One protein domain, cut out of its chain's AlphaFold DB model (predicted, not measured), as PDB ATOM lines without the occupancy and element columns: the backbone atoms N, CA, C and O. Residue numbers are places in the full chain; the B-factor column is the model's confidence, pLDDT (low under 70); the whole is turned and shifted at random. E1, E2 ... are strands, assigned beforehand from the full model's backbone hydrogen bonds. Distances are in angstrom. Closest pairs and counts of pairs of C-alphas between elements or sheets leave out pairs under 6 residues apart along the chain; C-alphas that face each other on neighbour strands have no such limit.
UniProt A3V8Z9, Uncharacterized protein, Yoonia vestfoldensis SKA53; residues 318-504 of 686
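What this domain is: This is residues 318 to 504 of the 686 residues of an uncharacterized protein of Yoonia vestfoldensis SKA53 (UniProt A3V8Z9). Little is regular structure, yet the chain winds in stacked turns: even strands E2 to E16 and odd strands E5 to E17 make two parallel sheets face to face, a sandwich, with E1 and E3 at one end. The printed part has 187 residues, under half in 17 named strands, with no named helix: all strand. It is compact, radius of gyration of the C-alphas 15.8 A, spanning 45 by 34 by 28 A.

Where its parts are: Find C-alpha 336 at (160.432, 202.917, 220.695), where E2 begins its 17.1 A to 341. Passing over others, its sheet goes on with E4, 359 to 364, and ends with E16, 488 to 490. The other runs from E5, 369 to 371, to E17, 497 to 499, ending at (190.979, 220.805, 228.694).

How they stand to each other: Between E2 and E4 look for N 339 and O 361, 2.8 A, within hydrogen-bond range. The sheets' facing parts are 10.3 A centre to centre.

The domain as a whole: The printed part has no cut; residues 394 to 407 make the one long link. Nine residues, 318 to 321 among them, have pLDDT under 70.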
ATOM      1  N   GLY A 318     171.392 186.447 236.715       53.22
ATOM      2  CA  GLY A 318     171.566 185.106 237.313       53.22
ATOM      3  C   GLY A 318     172.141 184.059 236.345       53.22
ATOM      4  O   GLY A 318     172.696 183.046 236.767       53.22
ATOM      5  N   VAL A 319     172.111 184.360 235.049       48.09
ATOM      6  CA  VAL A 319     172.936 183.757 233.999       48.09
ATOM      7  C   VAL A 319     173.784 184.906 233.466       48.09
ATOM      8  O   VAL A 319     173.254 185.998 233.292       48.09
ATOM      9  N   ALA A 320     175.086 184.729 233.239       51.75
ATOM     10  CA  ALA A 320     175.888 185.761 232.582       51.75
ATOM     11  C   ALA A 320     175.359 185.957 231.148       51.75
ATOM     12  O   ALA A 320     175.812 185.283 230.219       51.75
ATOM     13  N   THR A 321     174.356 186.823 230.972       60.91
ATOM     14  CA  THR A 321     173.833 187.209 229.663       60.91
ATOM     15  C   THR A 321     174.998 187.817 228.901       60.91
ATOM     16  O   THR A 321     175.522 188.880 229.227       60.91
ATOM     17  N   THR A 322     175.506 187.041 227.956       73.12
ATOM     18  CA  THR A 322     176.686 187.345 227.165       73.12
ATOM     19  C   THR A 322     176.309 188.227 225.988       73.12
ATOM     20  O   THR A 322     177.109 189.065 225.629       73.12
ATOM     21  N   ALA A 323     175.122 188.087 225.396       84.81
ATOM     22  CA  ALA A 323     174.671 188.979 224.327       84.81
ATOM     23  C   ALA A 323     173.151 188.914 224.138       84.81
ATOM     24  O   ALA A 323     172.519 187.891 224.423       84.81
ATOM     25  N   ALA A 324     172.574 189.984 223.605       89.31
ATOM     26  CA  ALA A 324     171.168 190.055 223.250       89.31
ATOM     27  C   ALA A 324     170.971 190.771 221.912       89.31
ATOM     28  O   ALA A 324     171.613 191.775 221.623       89.31
ATOM     29  N   THR A 325     170.048 190.273 221.097       92.19
ATOM     30  CA  THR A 325     169.686 190.880 219.815       92.19
ATOM     31  C   THR A 325     168.174 190.975 219.704       92.19
ATOM     32  O   THR A 325     167.474 189.988 219.928       92.19
ATOM     33  N   LEU A 326     167.678 192.145 219.326       94.44
ATOM     34  CA  LEU A 326     166.284 192.423 219.032       94.44
ATOM     35  C   LEU A 326     166.221 193.217 217.728       94.44
ATOM     36  O   LEU A 326     166.746 194.321 217.640       94.44
ATOM     37  N   THR A 327     165.556 192.660 216.720       93.50
ATOM     38  CA  THR A 327     165.328 193.337 215.438       93.50
ATOM     39  C   THR A 327     163.831 193.463 215.196       93.50
ATOM     40  O   THR A 327     163.127 192.445 215.081       93.50
ATOM     41  N   LYS A 328     163.338 194.703 215.117       92.38
ATOM     42  CA  LYS A 328     161.948 194.971 214.738       92.38
ATOM     43  C   LYS A 328     161.711 194.757 213.244       92.38
ATOM     44  O   LYS A 328     162.629 194.560 212.451       92.38
ATOM     45  N   LEU A 329     160.439 194.670 212.872       88.06
ATOM     46  CA  LEU A 329     160.029 194.635 211.474       88.06
ATOM     47  C   LEU A 329     160.334 195.978 210.809       88.06
ATOM     48  O   LEU A 329     159.899 197.012 211.293       88.06
ATOM     49  N   ILE A 330     160.970 195.936 209.639       85.00
ATOM     50  CA  ILE A 330     161.178 197.119 208.798       85.00
ATOM     51  C   ILE A 330     159.821 197.568 208.238       85.00
ATOM     52  O   ILE A 330     159.353 197.040 207.221       85.00
ATOM     53  N   ASP A 331     159.170 198.519 208.901       82.19
ATOM     54  CA  ASP A 331     157.874 199.064 208.476       82.19
ATOM     55  C   ASP A 331     157.895 200.578 208.199       82.19
ATOM     56  O   ASP A 331     156.924 201.128 207.664       82.19
ATOM     57  N   GLY A 332     159.033 201.232 208.460       80.75
ATOM     58  CA  GLY A 332     159.245 202.664 208.255       80.75
ATOM     59  C   GLY A 332     158.455 203.554 209.219       80.75
ATOM     60  O   GLY A 332     158.343 204.760 208.971       80.75
ATOM     61  N   SER A 333     157.855 202.975 210.259       86.38
ATOM     62  CA  SER A 333     157.333 203.712 211.402       86.38
ATOM     63  C   SER A 333     158.463 204.043 212.379       86.38
ATOM     64  O   SER A 333     159.547 203.488 212.284       86.38
ATOM     65  N   ALA A 334     158.224 205.017 213.259       88.62
ATOM     66  CA  ALA A 334     159.170 205.322 214.322       88.62
ATOM     67  C   ALA A 334     158.895 204.394 215.505       88.62
ATOM     68  O   ALA A 334     157.786 204.389 216.051       88.62
ATOM     69  N   ASP A 335     159.919 203.668 215.911       92.75
ATOM     70  CA  ASP A 335     159.897 202.666 216.945       92.75
ATOM     71  C   ASP A 335     160.519 203.166 218.251       92.75
ATOM     72  O   ASP A 335     161.499 203.921 218.307       92.75
ATOM     73  N   SER A 336     159.914 202.718 219.349       94.25
ATOM     74  CA  SER A 336     160.432 202.917 220.695       94.25
ATOM     75  C   SER A 336     160.656 201.593 221.413       94.25
ATOM     76  O   SER A 336     159.955 200.603 221.164       94.25
ATOM     77  N   LEU A 337     161.651 201.574 222.298       97.06
ATOM     78  CA  LEU A 337     161.974 200.426 223.136       97.06
ATOM     79  C   LEU A 337     162.461 200.871 224.517       97.06
ATOM     80  O   LEU A 337     163.329 201.730 224.630       97.06
ATOM     81  N   THR A 338     161.959 200.240 225.568       97.50
ATOM     82  CA  THR A 338     162.499 200.345 226.923       97.50
ATOM     83  C   THR A 338     163.329 199.107 227.226       97.50
ATOM     84  O   THR A 338     162.795 198.001 227.215       97.50
ATOM     85  N   VAL A 339     164.611 199.281 227.532       95.44
ATOM     86  CA  VAL A 339     165.521 198.219 227.972       95.44
ATOM     87  C   VAL A 339     165.708 198.325 229.482       95.44
ATOM     88  O   VAL A 339     166.064 199.392 229.981       95.44
ATOM     89  N   LYS A 340     165.477 197.234 230.220       92.50
ATOM     90  CA  LYS A 340     165.608 197.236 231.686       92.50
ATOM     91  C   LYS A 340     166.083 195.908 232.258       92.50
ATOM     92  O   LYS A 340     165.811 194.851 231.698       92.50
ATOM     93  N   ALA A 341     166.735 195.970 233.413       88.31
ATOM     94  CA  ALA A 341     167.093 194.804 234.217       88.31
ATOM     95  C   ALA A 341     165.909 194.348 235.090       88.31
ATOM     96  O   ALA A 341     165.233 195.178 235.702       88.31
ATOM     97  N   THR A 342     165.660 193.036 235.182       85.38
ATOM     98  CA  THR A 342     164.577 192.464 236.017       85.38
ATOM     99  C   THR A 342     165.059 191.701 237.249       85.38
ATOM    100  O   THR A 342     164.237 191.347 238.094       85.38
ATOM    101  N   THR A 343     166.365 191.482 237.400       81.75
ATOM    102  CA  THR A 343     166.969 190.887 238.601       81.75
ATOM    103  C   THR A 343     168.307 191.558 238.930       81.75
ATOM    104  O   THR A 343     168.897 192.249 238.097       81.75
ATOM    105  N   ALA A 344     168.789 191.373 240.164       70.50
ATOM    106  CA  ALA A 344     170.121 191.822 240.563       70.50
ATOM    107  C   ALA A 344     171.195 191.115 239.710       70.50
ATOM    108  O   ALA A 344     171.053 189.936 239.395       70.50
ATOM    109  N   ASP A 345     172.245 191.842 239.323       60.66
ATOM    110  CA  ASP A 345     173.342 191.371 238.457       60.66
ATOM    111  C   ASP A 345     172.961 191.073 236.990       60.66
ATOM    112  O   ASP A 345     173.712 190.414 236.268       60.66
ATOM    113  N   ALA A 346     171.819 191.581 236.515       60.41
ATOM    114  CA  ALA A 346     171.425 191.539 235.105       60.41
ATOM    115  C   ALA A 346     172.238 192.535 234.257       60.41
ATOM    116  O   ALA A 346     171.734 193.560 233.799       60.41
ATOM    117  N   GLY A 347     173.528 192.245 234.091       63.84
ATOM    118  CA  GLY A 347     174.420 192.966 233.194       63.84
ATOM    119  C   GLY A 347     174.756 192.148 231.948       63.84
ATOM    120  O   GLY A 347     175.149 190.984 232.047       63.84
ATOM    121  N   LEU A 348     174.645 192.751 230.768       77.31
ATOM    122  CA  LEU A 348     175.182 192.194 229.529       77.31
ATOM    123  C   LEU A 348     176.705 192.354 229.522       77.31
ATOM    124  O   LEU A 348     177.217 193.468 229.577       77.31
ATOM    125  N   THR A 349     177.441 191.245 229.452       78.06
ATOM    126  CA  THR A 349     178.918 191.274 229.339       78.06
ATOM    127  C   THR A 349     179.411 191.415 227.892       78.06
ATOM    128  O   THR A 349     180.547 191.828 227.639       78.06
ATOM    129  N   GLY A 350     178.558 191.092 226.928       81.81
ATOM    130  CA  GLY A 350     178.750 191.349 225.503       81.81
ATOM    131  C   GLY A 350     177.529 192.040 224.915       81.81
ATOM    132  O   GLY A 350     176.805 192.721 225.636       81.81
ATOM    133  N   ASP A 351     177.369 191.942 223.603       88.62
ATOM    134  CA  ASP A 351     176.749 193.024 222.840       88.62
ATOM    135  C   ASP A 351     175.218 193.033 222.932       88.62
ATOM    136  O   ASP A 351     174.564 191.990 223.039       88.62
ATOM    137  N   LEU A 352     174.653 194.236 222.861       92.31
ATOM    138  CA  LEU A 352     173.233 194.499 222.696       92.31
ATOM    139  C   LEU A 352     172.993 195.040 221.286       92.31
ATOM    140  O   LEU A 352     173.427 196.134 220.944       92.31
ATOM    141  N   SER A 353     172.267 194.296 220.465       93.06
ATOM    142  CA  SER A 353     171.838 194.747 219.141       93.06
ATOM    143  C   SER A 353     170.345 195.052 219.157       93.06
ATOM    144  O   SER A 353     169.545 194.198 219.533       93.06
ATOM    145  N   ILE A 354     169.982 196.281 218.802       92.19
ATOM    146  CA  ILE A 354     168.620 196.833 218.842       92.19
ATOM    147  C   ILE A 354     168.350 197.580 217.531       92.19
ATOM    148  O   ILE A 354     168.359 198.811 217.461       92.19
ATOM    149  N   ASP A 355     168.174 196.802 216.470       90.19
ATOM    150  CA  ASP A 355     167.994 197.306 215.108       90.19
ATOM    151  C   ASP A 355     166.552 197.755 214.840       90.19
ATOM    152  O   ASP A 355     165.603 197.184 215.389       90.19
ATOM    153  N   GLU A 356     166.416 198.744 213.945       91.19
ATOM    154  CA  GLU A 356     165.149 199.401 213.580       91.19
ATOM    155  C   GLU A 356     164.455 200.051 214.793       91.19
ATOM    156  O   GLU A 356     163.241 199.984 214.942       91.19
ATOM    157  N   ILE A 357     165.234 200.631 215.715       91.94
ATOM    158  CA  ILE A 357     164.714 201.389 216.859       91.94
ATOM    159  C   ILE A 357     165.239 202.821 216.797       91.94
ATOM    160  O   ILE A 357     166.437 203.036 216.950       91.94
ATOM    161  N   GLU A 358     164.358 203.814 216.675       94.50
ATOM    162  CA  GLU A 358     164.749 205.230 216.684       94.50
ATOM    163  C   GLU A 358     164.935 205.788 218.090       94.50
ATOM    164  O   GLU A 358     165.751 206.695 218.289       94.50
ATOM    165  N   THR A 359     164.151 205.296 219.054       95.00
ATOM    166  CA  THR A 359     164.137 205.823 220.423       95.00
ATOM    167  C   THR A 359     164.276 204.713 221.461       95.00
ATOM    168  O   THR A 359     163.479 203.777 221.503       95.00
ATOM    169  N   VAL A 360     165.274 204.818 222.337       96.88
ATOM    170  CA  VAL A 360     165.501 203.833 223.406       96.88
ATOM    171  C   VAL A 360     165.483 204.503 224.764       96.88
ATOM    172  O   VAL A 360     166.131 205.526 224.971       96.88
ATOM    173  N   THR A 361     164.758 203.903 225.703       98.06
ATOM    174  CA  THR A 361     164.839 204.232 227.125       98.06
ATOM    175  C   THR A 361     165.595 203.130 227.858       98.06
ATOM    176  O   THR A 361     165.150 201.988 227.859       98.06
ATOM    177  N   PHE A 362     166.708 203.456 228.506       96.75
ATOM    178  CA  PHE A 362     167.389 202.555 229.437       96.75
ATOM    179  C   PHE A 362     166.891 202.853 230.855       96.75
ATOM    180  O   PHE A 362     167.057 203.967 231.355       96.75
ATOM    181  N   ASP A 363     166.233 201.874 231.477       96.06
ATOM    182  CA  ASP A 363     165.548 202.024 232.763       96.06
ATOM    183  C   ASP A 363     166.229 201.193 233.860       96.06
ATOM    184  O   ASP A 363     166.168 199.960 233.874       96.06
ATOM    185  N   SER A 364     166.861 201.893 234.804       94.50
ATOM    186  CA  SER A 364     167.489 201.328 235.999       94.50
ATOM    187  C   SER A 364     166.619 201.465 237.252       94.50
ATOM    188  O   SER A 364     167.123 201.402 238.366       94.50
ATOM    189  N   SER A 365     165.305 201.681 237.146       94.38
ATOM    190  CA  SER A 365     164.443 201.906 238.323       94.38
ATOM    191  C   SER A 365     164.380 200.701 239.266       94.38
ATOM    192  O   SER A 365     164.251 200.874 240.477       94.38
ATOM    193  N   ALA A 366     164.466 199.480 238.729       91.56
ATOM    194  CA  ALA A 366     164.384 198.253 239.522       91.56
ATOM    195  C   ALA A 366     165.758 197.775 240.017       91.56
ATOM    196  O   ALA A 366     165.908 197.441 241.191       91.56
ATOM    197  N   PHE A 367     166.752 197.756 239.127       91.25
ATOM    198  CA  PHE A 367     168.094 197.231 239.376       91.25
ATOM    199  C   PHE A 367     169.134 198.021 238.577       91.25
ATOM    200  O   PHE A 367     168.783 198.779 237.672       91.25
ATOM    201  N   ASN A 368     170.416 197.814 238.892       91.62
ATOM    202  CA  ASN A 368     171.518 198.293 238.060       91.62
ATOM    203  C   ASN A 368     171.351 197.779 236.624       91.62
ATOM    204  O   ASN A 368     171.056 196.602 236.418       91.62
ATOM    205  N   LEU A 369     171.590 198.649 235.647       91.94
ATOM    206  CA  LEU A 369     171.522 198.326 234.229       91.94
ATOM    207  C   LEU A 369     172.907 198.487 233.614       91.94
ATOM    208  O   LEU A 369     173.390 199.599 233.414       91.94
ATOM    209  N   VAL A 370     173.551 197.358 233.329       89.94
ATOM    210  CA  VAL A 370     174.906 197.330 232.779       89.94
ATOM    211  C   VAL A 370     174.879 196.639 231.424       89.94
ATOM    212  O   VAL A 370     174.525 195.470 231.322       89.94
ATOM    213  N   VAL A 371     175.283 197.346 230.381       90.50
ATOM    214  CA  VAL A 371     175.576 196.799 229.061       90.50
ATOM    215  C   VAL A 371     177.050 197.056 228.805       90.50
ATOM    216  O   VAL A 371     177.415 198.078 228.254       90.50
ATOM    217  N   ALA A 372     177.910 196.146 229.256       87.25
ATOM    218  CA  ALA A 372     179.353 196.258 229.064       87.25
ATOM    219  C   ALA A 372     179.786 195.920 227.626       87.25
ATOM    220  O   ALA A 372     180.954 196.084 227.308       87.25
ATOM    221  N   GLY A 373     178.872 195.379 226.810       88.06
ATOM    222  CA  GLY A 373     178.990 195.103 225.377       88.06
ATOM    223  C   GLY A 373     178.966 196.325 224.465       88.06
ATOM    224  O   GLY A 373     178.679 197.427 224.922       88.06
ATOM    225  N   ASP A 374     179.158 196.090 223.164       88.88
ATOM    226  CA  ASP A 374     178.751 197.067 222.151       88.88
ATOM    227  C   ASP A 374     177.230 197.217 222.146       88.88
ATOM    228  O   ASP A 374     176.498 196.230 222.262       88.88
ATOM    229  N   ILE A 375     176.745 198.440 221.949       91.69
ATOM    230  CA  ILE A 375     175.341 198.706 221.645       91.69
ATOM    231  C   ILE A 375     175.243 199.060 220.166       91.69
ATOM    232  O   ILE A 375     175.673 200.125 219.723       91.69
ATOM    233  N   THR A 376     174.664 198.159 219.379       90.69
ATOM    234  CA  THR A 376     174.533 198.327 217.930       90.69
ATOM    235  C   THR A 376     173.099 198.677 217.565       90.69
ATOM    236  O   THR A 376     172.152 197.987 217.941       90.69
ATOM    237  N   SER A 377     172.942 199.780 216.841       89.44
ATOM    238  CA  SER A 377     171.684 200.167 216.215       89.44
ATOM    239  C   SER A 377     171.976 201.028 214.999       89.44
ATOM    240  O   SER A 377     172.827 201.917 215.045       89.44
ATOM    241  N   THR A 378     171.274 200.766 213.904       85.69
ATOM    242  CA  THR A 378     171.440 201.510 212.650       85.69
ATOM    243  C   THR A 378     170.557 202.756 212.558       85.69
ATOM    244  O   THR A 378     170.882 203.661 211.781       85.69
ATOM    245  N   ASP A 379     169.496 202.844 213.364       88.94
ATOM    246  CA  ASP A 379     168.482 203.907 213.288       88.94
ATOM    247  C   ASP A 379     168.259 204.672 214.595       88.94
ATOM    248  O   ASP A 379     167.500 205.639 214.612       88.94
ATOM    249  N   LEU A 380     168.980 204.322 215.662       92.06
ATOM    250  CA  LEU A 380     168.880 205.008 216.945       92.06
ATOM    251  C   LEU A 380     169.260 206.485 216.828       92.06
ATOM    252  O   LEU A 380     170.408 206.819 216.533       92.06
ATOM    253  N   THR A 381     168.291 207.353 217.118       94.38
ATOM    254  CA  THR A 381     168.445 208.816 217.117       94.38
ATOM    255  C   THR A 381     168.318 209.433 218.502       94.38
ATOM    256  O   THR A 381     168.871 210.504 218.740       94.38
ATOM    257  N   SER A 382     167.610 208.776 219.425       95.38
ATOM    258  CA  SER A 382     167.362 209.305 220.765       95.38
ATOM    259  C   SER A 382     167.541 208.244 221.839       95.38
ATOM    260  O   SER A 382     166.900 207.194 221.806       95.38
ATOM    261  N   VAL A 383     168.324 208.582 222.859       97.06
ATOM    262  CA  VAL A 383     168.520 207.790 224.072       97.06
ATOM    263  C   VAL A 383     167.963 208.556 225.269       97.06
ATOM    264  O   VAL A 383     168.215 209.745 225.450       97.06
ATOM    265  N   THR A 384     167.170 207.886 226.097       98.12
ATOM    266  CA  THR A 384     166.675 208.409 227.376       98.12
ATOM    267  C   THR A 384     167.117 207.486 228.501       98.12
ATOM    268  O   THR A 384     166.999 206.270 228.383       98.12
ATOM    269  N   LEU A 385     167.613 208.049 229.597       98.06
ATOM    270  CA  LEU A 385     168.014 207.304 230.786       98.06
ATOM    271  C   LEU A 385     167.070 207.653 231.936       98.06
ATOM    272  O   LEU A 385     166.783 208.829 232.183       98.06
ATOM    273  N   VAL A 386     166.578 206.635 232.639       97.62
ATOM    274  CA  VAL A 386     165.683 206.803 233.791       97.62
ATOM    275  C   VAL A 386     166.044 205.833 234.909       97.62
ATOM    276  O   VAL A 386     166.578 204.756 234.656       97.62
ATOM    277  N   GLY A 387     165.707 206.200 236.143       96.62
ATOM    278  CA  GLY A 387     165.813 205.305 237.292       96.62
ATOM    279  C   GLY A 387     166.636 205.872 238.439       96.62
ATOM    280  O   GLY A 387     166.914 207.069 238.522       96.62
ATOM    281  N   THR A 388     166.974 205.004 239.386       95.62
ATOM    282  CA  THR A 388     167.678 205.382 240.623       95.62
ATOM    283  C   THR A 388     168.960 204.595 240.851       95.62
ATOM    284  O   THR A 388     169.676 204.880 241.807       95.62
ATOM    285  N   ASN A 389     169.232 203.597 240.014       94.19
ATOM    286  CA  ASN A 389     170.371 202.700 240.153       94.19
ATOM    287  C   ASN A 389     171.420 202.973 239.063       94.19
ATOM    288  O   ASN A 389     171.163 203.735 238.126       94.19
ATOM    289  N   LEU A 390     172.582 202.326 239.181       93.38
ATOM    290  CA  LEU A 390     173.703 202.449 238.243       93.38
ATOM    291  C   LEU A 390     173.258 202.170 236.801       93.38
ATOM    292  O   LEU A 390     172.587 201.167 236.543       93.38
ATOM    293  N   ILE A 391     173.694 203.021 235.870       94.31
ATOM    294  CA  ILE A 391     173.599 202.788 234.424       94.31
ATOM    295  C   ILE A 391     175.013 202.763 233.849       94.31
ATOM    296  O   ILE A 391     175.814 203.655 234.107       94.31
ATOM    297  N   THR A 392     175.350 201.741 233.071       92.38
ATOM    298  CA  THR A 392     176.610 201.686 232.317       92.38
ATOM    299  C   THR A 392     176.335 201.128 230.935       92.38
ATOM    300  O   THR A 392     175.836 200.012 230.825       92.38
ATOM    301  N   LEU A 393     176.629 201.909 229.902       92.69
ATOM    302  CA  LEU A 393     176.352 201.605 228.504       92.69
ATOM    303  C   LEU A 393     177.663 201.716 227.712       92.69
ATOM    304  O   LEU A 393     178.140 202.819 227.446       92.69
ATOM    305  N   GLY A 394     178.243 200.566 227.379       87.62
ATOM    306  CA  GLY A 394     179.592 200.421 226.840       87.62
ATOM    307  C   GLY A 394     180.672 200.237 227.915       87.62
ATOM    308  O   GLY A 394     180.407 200.201 229.121       87.62
ATOM    309  N   ALA A 395     181.912 200.121 227.452       81.50
ATOM    310  CA  ALA A 395     183.141 200.157 228.228       81.50
ATOM    311  C   ALA A 395     184.211 200.931 227.439       81.50
ATOM    312  O   ALA A 395     184.503 200.583 226.294       81.50
ATOM    313  N   ASN A 396     184.816 201.933 228.083       66.81
ATOM    314  CA  ASN A 396     185.800 202.845 227.492       66.81
ATOM    315  C   ASN A 396     186.794 202.143 226.525       66.81
ATOM    316  O   ASN A 396     187.503 201.204 226.912       66.81
ATOM    317  N   GLY A 397     186.798 202.593 225.262       65.75
ATOM    318  CA  GLY A 397     187.802 202.316 224.226       65.75
ATOM    319  C   GLY A 397     187.792 200.922 223.589       65.75
ATOM    320  O   GLY A 397     188.652 200.621 222.756       65.75
ATOM    321  N   THR A 398     186.886 200.029 223.992       71.31
ATOM    322  CA  THR A 398     186.748 198.709 223.346       71.31
ATOM    323  C   THR A 398     185.322 198.336 222.995       71.31
ATOM    324  O   THR A 398     185.157 197.400 222.207       71.31
ATOM    325  N   LYS A 399     184.327 198.983 223.620       79.38
ATOM    326  CA  LYS A 399     182.917 198.634 223.494       79.38
ATOM    327  C   LYS A 399     182.020 199.855 223.665       79.38
ATOM    328  O   LYS A 399     182.023 200.469 224.727       79.38
ATOM    329  N   GLU A 400     181.212 200.189 222.673       83.00
ATOM    330  CA  GLU A 400     180.516 201.483 222.622       83.00
ATOM    331  C   GLU A 400     179.128 201.401 221.986       83.00
ATOM    332  O   GLU A 400     178.722 200.387 221.409       83.00
ATOM    333  N   PHE A 401     178.406 202.523 222.005       86.12
ATOM    334  CA  PHE A 401     177.389 202.760 220.990       86.12
ATOM    335  C   PHE A 401     178.040 202.846 219.605       86.12
ATOM    336  O   PHE A 401     178.775 203.778 219.292       86.12
ATOM    337  N   SER A 402     177.711 201.890 218.741       78.94
ATOM    338  CA  SER A 402     178.125 201.881 217.332       78.94
ATOM    339  C   SER A 402     177.128 202.619 216.417       78.94
ATOM    340  O   SER A 402     177.264 202.612 215.192       78.94
ATOM    341  N   SER A 403     176.095 203.255 216.987       77.75
ATOM    342  CA  SER A 403     175.186 204.107 216.210       77.75
ATOM    343  C   SER A 403     175.880 205.414 215.839       77.75
ATOM    344  O   SER A 403     176.418 206.111 216.691       77.75
ATOM    345  N   THR A 404     175.796 205.778 214.564       85.19
ATOM    346  CA  THR A 404     176.363 207.027 214.030       85.19
ATOM    347  C   THR A 404     175.373 208.195 214.050       85.19
ATOM    348  O   THR A 404     175.705 209.265 213.543       85.19
ATOM    349  N   LYS A 405     174.146 207.982 214.555       90.38
ATOM    350  CA  LYS A 405     172.992 208.885 214.380       90.38
ATOM    351  C   LYS A 405     172.391 209.416 215.688       90.38
ATOM    352  O   LYS A 405     171.302 209.990 215.640       90.38
ATOM    353  N   ILE A 406     173.034 209.215 216.837       93.81
ATOM    354  CA  ILE A 406     172.455 209.621 218.124       93.81
ATOM    355  C   ILE A 406     172.481 211.150 218.203       93.81
ATOM    356  O   ILE A 406     173.528 211.762 218.347       93.81
ATOM    357  N   ALA A 407     171.310 211.773 218.096       95.69
ATOM    358  CA  ALA A 407     171.158 213.224 218.122       95.69
ATOM    359  C   ALA A 407     170.770 213.744 219.512       95.69
ATOM    360  O   ALA A 407     170.948 214.925 219.804       95.69
ATOM    361  N   THR A 408     170.198 212.898 220.373       96.88
ATOM    362  CA  THR A 408     169.799 213.308 221.725       96.88
ATOM    363  C   THR A 408     170.074 212.228 222.761       96.88
ATOM    364  O   THR A 408     169.608 211.097 222.608       96.88
ATOM    365  N   LEU A 409     170.721 212.613 223.860       97.25
ATOM    366  CA  LEU A 409     170.870 211.821 225.078       97.25
ATOM    367  C   LEU A 409     170.264 212.593 226.256       97.25
ATOM    368  O   LEU A 409     170.752 213.650 226.648       97.25
ATOM    369  N   ASN A 410     169.185 212.077 226.838       97.81
ATOM    370  CA  ASN A 410     168.504 212.726 227.957       97.81
ATOM    371  C   ASN A 410     168.565 211.859 229.217       97.81
ATOM    372  O   ASN A 410     167.863 210.853 229.309       97.81
ATOM    373  N   ALA A 411     169.348 212.286 230.206       97.62
ATOM    374  CA  ALA A 411     169.508 211.595 231.480       97.62
ATOM    375  C   ALA A 411     168.703 212.218 232.634       97.62
ATOM    376  O   ALA A 411     168.778 211.738 233.763       97.62
ATOM    377  N   THR A 412     167.879 213.243 232.381       97.00
ATOM    378  CA  THR A 412     167.129 213.977 233.426       97.00
ATOM    379  C   THR A 412     166.199 213.105 234.279       97.00
ATOM    380  O   THR A 412     165.824 213.501 235.383       97.00
ATOM    381  N   GLY A 413     165.819 211.920 233.788       96.88
ATOM    382  CA  GLY A 413     165.001 210.947 234.515       96.88
ATOM    383  C   GLY A 413     165.769 210.095 235.530       96.88
ATOM    384  O   GLY A 413     165.144 209.325 236.264       96.88
ATOM    385  N   VAL A 414     167.097 210.204 235.583       97.44
ATOM    386  CA  VAL A 414     167.931 209.523 236.577       97.44
ATOM    387  C   VAL A 414     168.016 210.389 237.834       97.44
ATOM    388  O   VAL A 414     168.442 211.537 237.770       97.44
ATOM    389  N   THR A 415     167.588 209.854 238.980       95.69
ATOM    390  CA  THR A 415     167.442 210.606 240.251       95.69
ATOM    391  C   THR A 415     168.194 209.984 241.435       95.69
ATOM    392  O   THR A 415     168.055 210.435 242.570       95.69
ATOM    393  N   GLY A 416     168.964 208.923 241.185       93.06
ATOM    394  CA  GLY A 416     169.716 208.184 242.200       93.06
ATOM    395  C   GLY A 416     170.992 208.873 242.691       93.06
ATOM    396  O   GLY A 416     171.235 210.050 242.446       93.06
ATOM    397  N   THR A 417     171.839 208.110 243.379       93.94
ATOM    398  CA  THR A 417     173.195 208.535 243.786       93.94
ATOM    399  C   THR A 417     174.299 207.784 243.047       93.94
ATOM    400  O   THR A 417     175.473 208.085 243.234       93.94
ATOM    401  N   GLU A 418     173.923 206.780 242.258       94.38
ATOM    402  CA  GLU A 418     174.843 205.946 241.495       94.38
ATOM    403  C   GLU A 418     175.342 206.666 240.241       94.38
ATOM    404  O   GLU A 418     174.743 207.647 239.790       94.38
ATOM    405  N   ALA A 419     176.438 206.157 239.683       93.19
ATOM    406  CA  ALA A 419     177.014 206.685 238.456       93.19
ATOM    407  C   ALA A 419     176.145 206.384 237.220       93.19
ATOM    408  O   ALA A 419     175.351 205.437 237.188       93.19
ATOM    409  N   VAL A 420     176.348 207.187 236.181       96.19
ATOM    410  CA  VAL A 420     175.818 206.981 234.834       96.19
ATOM    411  C   VAL A 420     177.002 207.028 233.881       96.19
ATOM    412  O   VAL A 420     177.662 208.051 233.807       96.19
ATOM    413  N   ASN A 421     177.274 205.942 233.161       94.69
ATOM    414  CA  ASN A 421     178.383 205.872 232.207       94.69
ATOM    415  C   ASN A 421     177.840 205.592 230.804       94.69
ATOM    416  O   ASN A 421     177.121 204.603 230.621       94.69
ATOM    417  N   VAL A 422     178.173 206.436 229.828       94.19
ATOM    418  CA  VAL A 422     177.698 206.333 228.440       94.19
ATOM    419  C   VAL A 422     178.861 206.568 227.481       94.19
ATOM    420  O   VAL A 422     179.379 207.671 227.417       94.19
ATOM    421  N   PHE A 423     179.241 205.551 226.705       92.44
ATOM    422  CA  PHE A 423     180.363 205.651 225.764       92.44
ATOM    423  C   PHE A 423     179.873 205.596 224.312       92.44
ATOM    424  O   PHE A 423     179.549 204.516 223.807       92.44
ATOM    425  N   ALA A 424     179.784 206.749 223.641       87.81
ATOM    426  CA  ALA A 424     179.282 206.893 222.271       87.81
ATOM    427  C   ALA A 424     180.355 207.333 221.254       87.81
ATOM    428  O   ALA A 424     180.029 207.997 220.274       87.81
ATOM    429  N   ILE A 425     181.594 206.857 221.425       82.19
ATOM    430  CA  ILE A 425     182.806 207.193 220.643       82.19
ATOM    431  C   ILE A 425     182.603 207.225 219.115       82.19
ATOM    432  O   ILE A 425     183.203 208.027 218.403       82.19
ATOM    433  N   ASN A 426     181.763 206.343 218.563       84.56
ATOM    434  CA  ASN A 426     181.567 206.235 217.112       84.56
ATOM    435  C   ASN A 426     180.447 207.134 216.563       84.56
ATOM    436  O   ASN A 426     180.136 207.071 215.367       84.56
ATOM    437  N   ASN A 427     179.800 207.935 217.409       89.44
ATOM    438  CA  ASN A 427     178.779 208.865 216.966       89.44
ATOM    439  C   ASN A 427     179.411 209.976 216.105       89.44
ATOM    440  O   ASN A 427     180.510 210.455 216.367       89.44
ATOM    441  N   THR A 428     178.737 210.357 215.019       91.00
ATOM    442  CA  THR A 428     179.265 211.337 214.035       91.00
ATOM    443  C   THR A 428     178.321 212.514 213.807       91.00
ATOM    444  O   THR A 428     178.546 213.358 212.940       91.00
ATOM    445  N   VAL A 429     177.199 212.527 214.525       94.06
ATOM    446  CA  VAL A 429     176.153 213.540 214.420       94.06
ATOM    447  C   VAL A 429     176.148 214.343 215.707       94.06
ATOM    448  O   VAL A 429     176.196 213.754 216.776       94.06
ATOM    449  N   ALA A 430     176.001 215.662 215.577       95.69
ATOM    450  CA  ALA A 430     175.791 216.573 216.696       95.69
ATOM    451  C   ALA A 430     174.715 216.051 217.667       95.69
ATOM    452  O   ALA A 430     173.541 215.906 217.296       95.69
ATOM    453  N   MET A 431     175.123 215.804 218.903       96.81
ATOM    454  CA  MET A 431     174.322 215.276 219.986       96.81
ATOM    455  C   MET A 431     174.001 216.379 220.993       96.81
ATOM    456  O   MET A 431     174.858 217.116 221.459       96.81
ATOM    457  N   THR A 432     172.731 216.490 221.377       98.12
ATOM    458  CA  THR A 432     172.331 217.270 222.552       98.12
ATOM    459  C   THR A 432     172.229 216.349 223.757       98.12
ATOM    460  O   THR A 432     171.384 215.448 223.786       98.12
ATOM    461  N   VAL A 433     173.054 216.605 224.765       98.25
ATOM    462  CA  VAL A 433     173.138 215.843 226.004       98.25
ATOM    463  C   VAL A 433     172.629 216.676 227.171       98.25
ATOM    464  O   VAL A 433     173.067 217.799 227.407       98.25
ATOM    465  N   THR A 434     171.692 216.120 227.932       97.94
ATOM    466  CA  THR A 434     171.235 216.714 229.194       97.94
ATOM    467  C   THR A 434     171.501 215.749 230.338       97.94
ATOM    468  O   THR A 434     170.935 214.651 230.362       97.94
ATOM    469  N   GLY A 435     172.350 216.169 231.273       96.88
ATOM    470  CA  GLY A 435     172.817 215.369 232.395       96.88
ATOM    471  C   GLY A 435     171.734 215.012 233.420       96.88
ATOM    472  O   GLY A 435     170.613 215.537 233.392       96.88
ATOM    473  N   PRO A 436     172.041 214.072 234.326       97.00
ATOM    474  CA  PRO A 436     171.060 213.492 235.229       97.00
ATOM    475  C   PRO A 436     170.742 214.364 236.446       97.00
ATOM    476  O   PRO A 436     171.547 215.167 236.902       97.00
ATOM    477  N   ALA A 437     169.573 214.153 237.052       95.25
ATOM    478  CA  ALA A 437     169.253 214.739 238.356       95.25
ATOM    479  C   ALA A 437     169.905 213.972 239.529       95.25
ATOM    480  O   ALA A 437     169.691 214.323 240.691       95.25
ATOM    481  N   SER A 438     170.670 212.913 239.240       93.44
ATOM    482  CA  SER A 438     171.454 212.167 240.221       93.44
ATOM    483  C   SER A 438     172.648 212.964 240.722       93.44
ATOM    484  O   SER A 438     173.167 213.818 240.014       93.44
ATOM    485  N   THR A 439     173.124 212.636 241.922       93.12
ATOM    486  CA  THR A 439     174.356 213.217 242.487       93.12
ATOM    487  C   THR A 439     175.608 212.381 242.204       93.12
ATOM    488  O   THR A 439     176.687 212.743 242.661       93.12
ATOM    489  N   GLY A 440     175.465 211.223 241.551       95.25
ATOM    490  CA  GLY A 440     176.598 210.408 241.107       95.25
ATOM    491  C   GLY A 440     177.285 211.010 239.880       95.25
ATOM    492  O   GLY A 440     176.726 211.898 239.237       95.25
ATOM    493  N   THR A 441     178.479 210.514 239.558       96.50
ATOM    494  CA  THR A 441     179.230 210.929 238.365       96.50
ATOM    495  C   THR A 441     178.489 210.539 237.089       96.50
ATOM    496  O   THR A 441     178.000 209.412 236.969       96.50
ATOM    497  N   PHE A 442     178.413 211.467 236.143       97.44
ATOM    498  CA  PHE A 442     177.956 211.246 234.786       97.44
ATOM    499  C   PHE A 442     179.170 211.226 233.858       97.44
ATOM    500  O   PHE A 442     179.665 212.282 233.480       97.44
ATOM    501  N   THR A 443     179.628 210.020 233.531       95.94
ATOM    502  CA  THR A 443     180.747 209.778 232.617       95.94
ATOM    503  C   THR A 443     180.225 209.656 231.193       95.94
ATOM    504  O   THR A 443     179.314 208.853 230.940       95.94
ATOM    505  N   LEU A 444     180.798 210.409 230.265       95.06
ATOM    506  CA  LEU A 444     180.302 210.506 228.903       95.06
ATOM    507  C   LEU A 444     181.428 210.606 227.876       95.06
ATOM    508  O   LEU A 444     182.405 211.306 228.089       95.06
ATOM    509  N   ASP A 445     181.217 209.958 226.737       94.00
ATOM    510  CA  ASP A 445     181.989 210.157 225.513       94.00
ATOM    511  C   ASP A 445     181.013 210.370 224.348       94.00
ATOM    512  O   ASP A 445     180.113 209.533 224.160       94.00
ATOM    513  N   THR A 446     181.109 211.493 223.628       93.50
ATOM    514  CA  THR A 446     180.091 211.910 222.640       93.50
ATOM    515  C   THR A 446     180.469 211.697 221.172       93.50
ATOM    516  O   THR A 446     179.571 211.679 220.315       93.50
ATOM    517  N   GLY A 447     181.734 211.379 220.887       92.38
ATOM    518  CA  GLY A 447     182.217 210.997 219.561       92.38
ATOM    519  C   GLY A 447     182.763 212.159 218.730       92.38
ATOM    520  O   GLY A 447     183.675 212.848 219.139       92.38
ATOM    521  N   SER A 448     182.323 212.302 217.478       92.62
ATOM    522  CA  SER A 448     182.884 213.278 216.515       92.62
ATOM    523  C   SER A 448     181.869 214.319 216.010       92.62
ATOM    524  O   SER A 448     182.005 214.865 214.907       92.62
ATOM    525  N   GLY A 449     180.766 214.489 216.740       94.50
ATOM    526  CA  GLY A 449     179.747 215.494 216.450       94.50
ATOM    527  C   GLY A 449     180.139 216.862 217.007       94.50
ATOM    528  O   GLY A 449     181.028 216.959 217.820       94.50
ATOM    529  N   ALA A 450     179.467 217.930 216.562       96.81
ATOM    530  CA  ALA A 450     179.516 219.214 217.267       96.81
ATOM    531  C   ALA A 450     178.392 219.219 218.311       96.81
ATOM    532  O   ALA A 450     177.227 219.491 217.990       96.81
ATOM    533  N   ASP A 451     178.732 218.817 219.520       98.19
ATOM    534  CA  ASP A 451     177.836 218.386 220.572       98.19
ATOM    535  C   ASP A 451     177.507 219.523 221.549       98.19
ATOM    536  O   ASP A 451     178.203 220.526 221.684       98.19
ATOM    537  N   ILE A 452     176.358 219.405 222.215       98.44
ATOM    538  CA  ILE A 452     175.927 220.329 223.266       98.44
ATOM    539  C   ILE A 452     175.703 219.510 224.521       98.44
ATOM    540  O   ILE A 452     174.710 218.788 224.617       98.44
ATOM    541  N   ILE A 453     176.588 219.658 225.495       98.62
ATOM    542  CA  ILE A 453     176.584 218.916 226.748       98.62
ATOM    543  C   ILE A 453     176.242 219.871 227.886       98.62
ATOM    544  O   ILE A 453     176.877 220.901 228.088       98.62
ATOM    545  N   THR A 454     175.198 219.546 228.644       97.94
ATOM    546  CA  THR A 454     174.832 220.279 229.860       97.94
ATOM    547  C   THR A 454     174.830 219.333 231.046       97.94
ATOM    548  O   THR A 454     174.120 218.322 231.026       97.94
ATOM    549  N   ALA A 455     175.584 219.683 232.083       95.69
ATOM    550  CA  ALA A 455     175.681 218.925 233.314       95.69
ATOM    551  C   ALA A 455     174.334 218.783 234.031       95.69
ATOM    552  O   ALA A 455     173.362 219.520 233.832       95.69
ATOM    553  N   GLY A 456     174.297 217.760 234.876       94.88
ATOM    554  CA  GLY A 456     173.191 217.455 235.758       94.88
ATOM    555  C   GLY A 456     173.363 218.064 237.150       94.88
ATOM    556  O   GLY A 456     173.885 219.158 237.323       94.88
ATOM    557  N   SER A 457     172.900 217.339 238.167       94.62
ATOM    558  CA  SER A 457     173.162 217.657 239.584       94.62
ATOM    559  C   SER A 457     174.408 216.964 240.153       94.62
ATOM    560  O   SER A 457     174.772 217.224 241.299       94.62
ATOM    561  N   GLY A 458     174.995 216.038 239.395       93.62
ATOM    562  CA  GLY A 458     176.187 215.274 239.751       93.62
ATOM    563  C   GLY A 458     177.442 215.831 239.087       93.62
ATOM    564  O   GLY A 458     177.361 216.823 238.369       93.62
ATOM    565  N   ILE A 459     178.570 215.168 239.344       95.94
ATOM    566  CA  ILE A 459     179.852 215.457 238.690       95.94
ATOM    567  C   ILE A 459     179.741 215.061 237.217       95.94
ATOM    568  O   ILE A 459     179.289 213.952 236.933       95.94
ATOM    569  N   LEU A 460     180.137 215.935 236.305       97.81
ATOM    570  CA  LEU A 460     180.309 215.640 234.890       97.81
ATOM    571  C   LEU A 460     181.758 215.201 234.645       97.81
ATOM    572  O   LEU A 460     182.686 215.868 235.081       97.81
ATOM    573  N   ASP A 461     181.935 214.068 233.977       97.12
ATOM    574  CA  ASP A 461     183.222 213.565 233.490       97.12
ATOM    575  C   ASP A 461     183.028 213.294 231.996       97.12
ATOM    576  O   ASP A 461     182.284 212.380 231.629       97.12
ATOM    577  N   VAL A 462     183.538 214.172 231.135       97.06
ATOM    578  CA  VAL A 462     183.202 214.153 229.710       97.06
ATOM    579  C   VAL A 462     184.415 214.296 228.808       97.06
ATOM    580  O   VAL A 462     185.232 215.189 228.999       97.06
ATOM    581  N   ASP A 463     184.436 213.440 227.790       95.38
ATOM    582  CA  ASP A 463     185.212 213.562 226.561       95.38
ATOM    583  C   ASP A 463     184.228 213.919 225.431       95.38
ATOM    584  O   ASP A 463     183.336 213.129 225.089       95.38
ATOM    585  N   ALA A 464     184.305 215.148 224.916       96.00
ATOM    586  CA  ALA A 464     183.440 215.590 223.821       96.00
ATOM    587  C   ALA A 464     183.912 215.088 222.439       96.00
ATOM    588  O   ALA A 464     183.134 215.052 221.485       96.00
ATOM    589  N   GLY A 465     185.155 214.611 222.358       94.00
ATOM    590  CA  GLY A 465     185.791 214.102 221.158       94.00
ATOM    591  C   GLY A 465     186.025 215.164 220.078       94.00
ATOM    592  O   GLY A 465     186.575 216.223 220.326       94.00
ATOM    593  N   ALA A 466     185.761 214.854 218.811       93.81
ATOM    594  CA  ALA A 466     186.070 215.796 217.728       93.81
ATOM    595  C   ALA A 466     184.847 216.635 217.351       93.81
ATOM    596  O   ALA A 466     183.847 216.079 216.927       93.81
ATOM    597  N   GLY A 467     184.946 217.951 217.296       95.56
ATOM    598  CA  GLY A 467     183.772 218.782 217.070       95.56
ATOM    599  C   GLY A 467     184.051 220.229 217.408       95.56
ATOM    600  O   GLY A 467     185.112 220.553 217.897       95.56
ATOM    601  N   ASP A 468     183.125 221.127 217.071       97.06
ATOM    602  CA  ASP A 468     183.096 222.427 217.749       97.06
ATOM    603  C   ASP A 468     182.029 222.286 218.848       97.06
ATOM    604  O   ASP A 468     180.835 222.514 218.599       97.06
ATOM    605  N   ASP A 469     182.439 221.815 220.019       98.44
ATOM    606  CA  ASP A 469     181.576 221.366 221.102       98.44
ATOM    607  C   ASP A 469     181.184 222.504 222.049       98.44
ATOM    608  O   ASP A 469     181.819 223.553 222.162       98.44
ATOM    609  N   THR A 470     180.054 222.344 222.732       98.62
ATOM    610  CA  THR A 470     179.612 223.254 223.792       98.62
ATOM    611  C   THR A 470     179.369 222.471 225.065       98.62
ATOM    612  O   THR A 470     178.363 221.770 225.179       98.62
ATOM    613  N   ILE A 471     180.240 222.652 226.051       98.62
ATOM    614  CA  ILE A 471     180.189 221.956 227.334       98.62
ATOM    615  C   ILE A 471     179.827 222.960 228.428       98.62
ATOM    616  O   ILE A 471     180.410 224.036 228.544       98.62
ATOM    617  N   THR A 472     178.820 222.641 229.235       97.94
ATOM    618  CA  THR A 472     178.451 223.413 230.427       97.94
ATOM    619  C   THR A 472     178.455 222.487 231.631       97.94
ATOM    620  O   THR A 472     177.549 221.657 231.755       97.94
ATOM    621  N   GLY A 473     179.454 222.648 232.493       96.44
ATOM    622  CA  GLY A 473     179.562 221.984 233.782       96.44
ATOM    623  C   GLY A 473     178.527 222.471 234.800       96.44
ATOM    624  O   GLY A 473     177.634 223.285 234.518       96.44
ATOM    625  N   GLY A 474     178.575 221.848 235.966       93.94
ATOM    626  CA  GLY A 474     177.598 221.923 237.032       93.94
ATOM    627  C   GLY A 474     178.062 222.782 238.202       93.94
ATOM    628  O   GLY A 474     178.570 223.886 238.044       93.94
ATOM    629  N   ALA A 475     177.737 222.315 239.407       92.81
ATOM    630  CA  ALA A 475     178.096 222.978 240.663       92.81
ATOM    631  C   ALA A 475     179.073 222.145 241.512       92.81
ATOM    632  O   ALA A 475     179.236 222.405 242.708       92.81
ATOM    633  N   LEU A 476     179.601 221.066 240.937       93.94
ATOM    634  CA  LEU A 476     180.523 220.126 241.559       93.94
ATOM    635  C   LEU A 476     181.807 220.108 240.730       93.94
ATOM    636  O   LEU A 476     181.796 220.580 239.612       93.94
ATOM    637  N   ALA A 477     182.878 219.553 241.298       93.56
ATOM    638  CA  ALA A 477     184.160 219.409 240.615       93.56
ATOM    639  C   ALA A 477     184.030 218.475 239.405       93.56
ATOM    640  O   ALA A 477     183.917 217.258 239.596       93.56
ATOM    641  N   ASP A 478     184.038 219.058 238.213       96.44
ATOM    642  CA  ASP A 478     183.843 218.380 236.937       96.44
ATOM    643  C   ASP A 478     185.175 218.120 236.207       96.44
ATOM    644  O   ASP A 478     186.206 218.709 236.523       96.44
ATOM    645  N   VAL A 479     185.158 217.208 235.234       96.62
ATOM    646  CA  VAL A 479     186.251 216.951 234.284       96.62
ATOM    647  C   VAL A 479     185.688 217.156 232.883       96.62
ATOM    648  O   VAL A 479     184.795 216.418 232.463       96.62
ATOM    649  N   LEU A 480     186.152 218.199 232.196       97.50
ATOM    650  CA  LEU A 480     185.597 218.678 230.934       97.50
ATOM    651  C   LEU A 480     186.686 218.713 229.857       97.50
ATOM    652  O   LEU A 480     187.508 219.625 229.852       97.50
ATOM    653  N   GLU A 481     186.655 217.760 228.929       95.62
ATOM    654  CA  GLU A 481     187.587 217.683 227.798       95.62
ATOM    655  C   GLU A 481     186.849 218.004 226.489       95.62
ATOM    656  O   GLU A 481     185.893 217.314 226.121       95.62
ATOM    657  N   GLY A 482     187.271 219.071 225.803       94.31
ATOM    658  CA  GLY A 482     186.782 219.462 224.471       94.31
ATOM    659  C   GLY A 482     187.398 218.649 223.332       94.31
ATOM    660  O   GLY A 482     186.751 218.413 222.322       94.31
ATOM    661  N   GLU A 483     188.607 218.126 223.541       93.25
ATOM    662  CA  GLU A 483     189.356 217.320 222.577       93.25
ATOM    663  C   GLU A 483     189.678 218.029 221.252       93.25
ATOM    664  O   GLU A 483     190.705 218.689 221.188       93.25
ATOM    665  N   ALA A 484     188.967 217.847 220.139       92.38
ATOM    666  CA  ALA A 484     189.435 218.347 218.838       92.38
ATOM    667  C   ALA A 484     188.420 219.221 218.102       92.38
ATOM    668  O   ALA A 484     187.658 218.724 217.277       92.38
ATOM    669  N   GLY A 485     188.583 220.533 218.203       92.75
ATOM    670  CA  GLY A 485     187.983 221.551 217.350       92.75
ATOM    671  C   GLY A 485     187.937 222.873 218.099       92.75
ATOM    672  O   GLY A 485     188.877 223.165 218.813       92.75
ATOM    673  N   ASN A 486     186.979 223.760 217.821       93.81
ATOM    674  CA  ASN A 486     186.908 225.055 218.514       93.81
ATOM    675  C   ASN A 486     185.775 225.026 219.534       93.81
ATOM    676  O   ASN A 486     184.624 225.354 219.214       93.81
ATOM    677  N   ASP A 487     186.124 224.672 220.759       96.69
ATOM    678  CA  ASP A 487     185.168 224.311 221.786       96.69
ATOM    679  C   ASP A 487     184.763 225.511 222.639       96.69
ATOM    680  O   ASP A 487     185.464 226.515 222.785       96.69
ATOM    681  N   THR A 488     183.558 225.456 223.195       97.94
ATOM    682  CA  THR A 488     183.057 226.426 224.171       97.94
ATOM    683  C   THR A 488     182.755 225.704 225.470       97.94
ATOM    684  O   THR A 488     181.724 225.045 225.594       97.94
ATOM    685  N   ILE A 489     183.621 225.877 226.462       98.19
ATOM    686  CA  ILE A 489     183.537 225.180 227.743       98.19
ATOM    687  C   ILE A 489     183.223 226.184 228.851       98.19
ATOM    688  O   ILE A 489     183.825 227.250 228.953       98.19
ATOM    689  N   THR A 490     182.236 225.870 229.685       97.38
ATOM    690  CA  THR A 490     181.938 226.599 230.922       97.38
ATOM    691  C   THR A 490     182.103 225.643 232.093       97.38
ATOM    692  O   THR A 490     181.330 224.692 232.157       97.38
ATOM    693  N   GLY A 491     183.065 225.897 232.988       92.81
ATOM    694  CA  GLY A 491     183.340 225.043 234.159       92.81
ATOM    695  C   GLY A 491     182.142 224.963 235.101       92.81
ATOM    696  O   GLY A 491     181.570 223.904 235.317       92.81
ATOM    697  N   GLY A 492     181.623 226.128 235.491       92.62
ATOM    698  CA  GLY A 492     180.487 226.222 236.401       92.62
ATOM    699  C   GLY A 492     180.936 226.725 237.765       92.62
ATOM    700  O   GLY A 492     181.620 227.745 237.832       92.62
ATOM    701  N   GLU A 493     180.453 226.093 238.832       91.00
ATOM    702  CA  GLU A 493     181.036 226.213 240.174       91.00
ATOM    703  C   GLU A 493     181.659 224.863 240.512       91.00
ATOM    704  O   GLU A 493     181.043 223.837 240.244       91.00
ATOM    705  N   GLY A 494     182.775 224.836 241.222       90.50
ATOM    706  CA  GLY A 494     183.458 223.572 241.457       90.50
ATOM    707  C   GLY A 494     184.944 223.813 241.576       90.50
ATOM    708  O   GLY A 494     185.363 224.949 241.670       90.50
ATOM    709  N   ALA A 495     185.716 222.743 241.687       89.81
ATOM    710  CA  ALA A 495     187.140 222.801 241.394       89.81
ATOM    711  C   ALA A 495     187.295 221.916 240.164       89.81
ATOM    712  O   ALA A 495     187.358 220.690 240.311       89.81
ATOM    713  N   ASP A 496     187.188 222.521 238.992       92.75
ATOM    714  CA  ASP A 496     186.992 221.820 237.730       92.75
ATOM    715  C   ASP A 496     188.332 221.548 237.051       92.75
ATOM    716  O   ASP A 496     189.263 222.342 237.144       92.75
ATOM    717  N   TYR A 497     188.436 220.426 236.348       92.19
ATOM    718  CA  TYR A 497     189.504 220.176 235.387       92.19
ATOM    719  C   TYR A 497     188.966 220.444 233.986       92.19
ATOM    720  O   TYR A 497     187.937 219.877 233.610       92.19
ATOM    721  N   ILE A 498     189.633 221.302 233.217       92.62
ATOM    722  CA  ILE A 498     189.143 221.739 231.910       92.62
ATOM    723  C   ILE A 498     190.262 221.698 230.875       92.62
ATOM    724  O   ILE A 498     191.174 222.521 230.928       92.62
ATOM    725  N   GLY A 499     190.147 220.813 229.891       90.75
ATOM    726  CA  GLY A 499     190.979 220.805 228.694       90.75
ATOM    727  C   GLY A 499     190.183 221.282 227.483       90.75
ATOM    728  O   GLY A 499     189.143 220.722 227.148       90.75
ATOM    729  N   GLY A 500     190.657 222.342 226.821       88.75
ATOM    730  CA  GLY A 500     190.110 222.752 225.519       88.75
ATOM    731  C   GLY A 500     190.476 221.757 224.420       88.75
ATOM    732  O   GLY A 500     189.638 221.367 223.622       88.75
ATOM    733  N   GLY A 501     191.711 221.253 224.467       87.75
ATOM    734  CA  GLY A 501     192.234 220.347 223.459       87.75
ATOM    735  C   GLY A 501     192.763 221.092 222.228       87.75
ATOM    736  O   GLY A 501     193.364 222.156 222.320       87.75
ATOM    737  N   ALA A 502     192.716 220.465 221.061       87.44
ATOM    738  CA  ALA A 502     193.260 220.998 219.825       87.44
ATOM    739  C   ALA A 502     192.271 221.918 219.091       87.44
ATOM    740  O   ALA A 502     191.504 221.455 218.252       87.44
ATOM    741  N   GLY A 503     192.461 223.230 219.205       87.00
ATOM    742  CA  GLY A 503     191.858 224.208 218.303       87.00
ATOM    743  C   GLY A 503     191.928 225.625 218.847       87.00
ATOM    744  O   GLY A 503     193.010 226.066 219.219       87.00
ATOM    745  N   VAL A 504     190.844 226.396 218.727       88.38
ATOM    746  CA  VAL A 504     190.712 227.729 219.342       88.38
ATOM    747  C   VAL A 504     189.556 227.657 220.318       88.38
ATOM    748  O   VAL A 504     188.406 227.891 219.931       88.38
TER     749      VAL A 504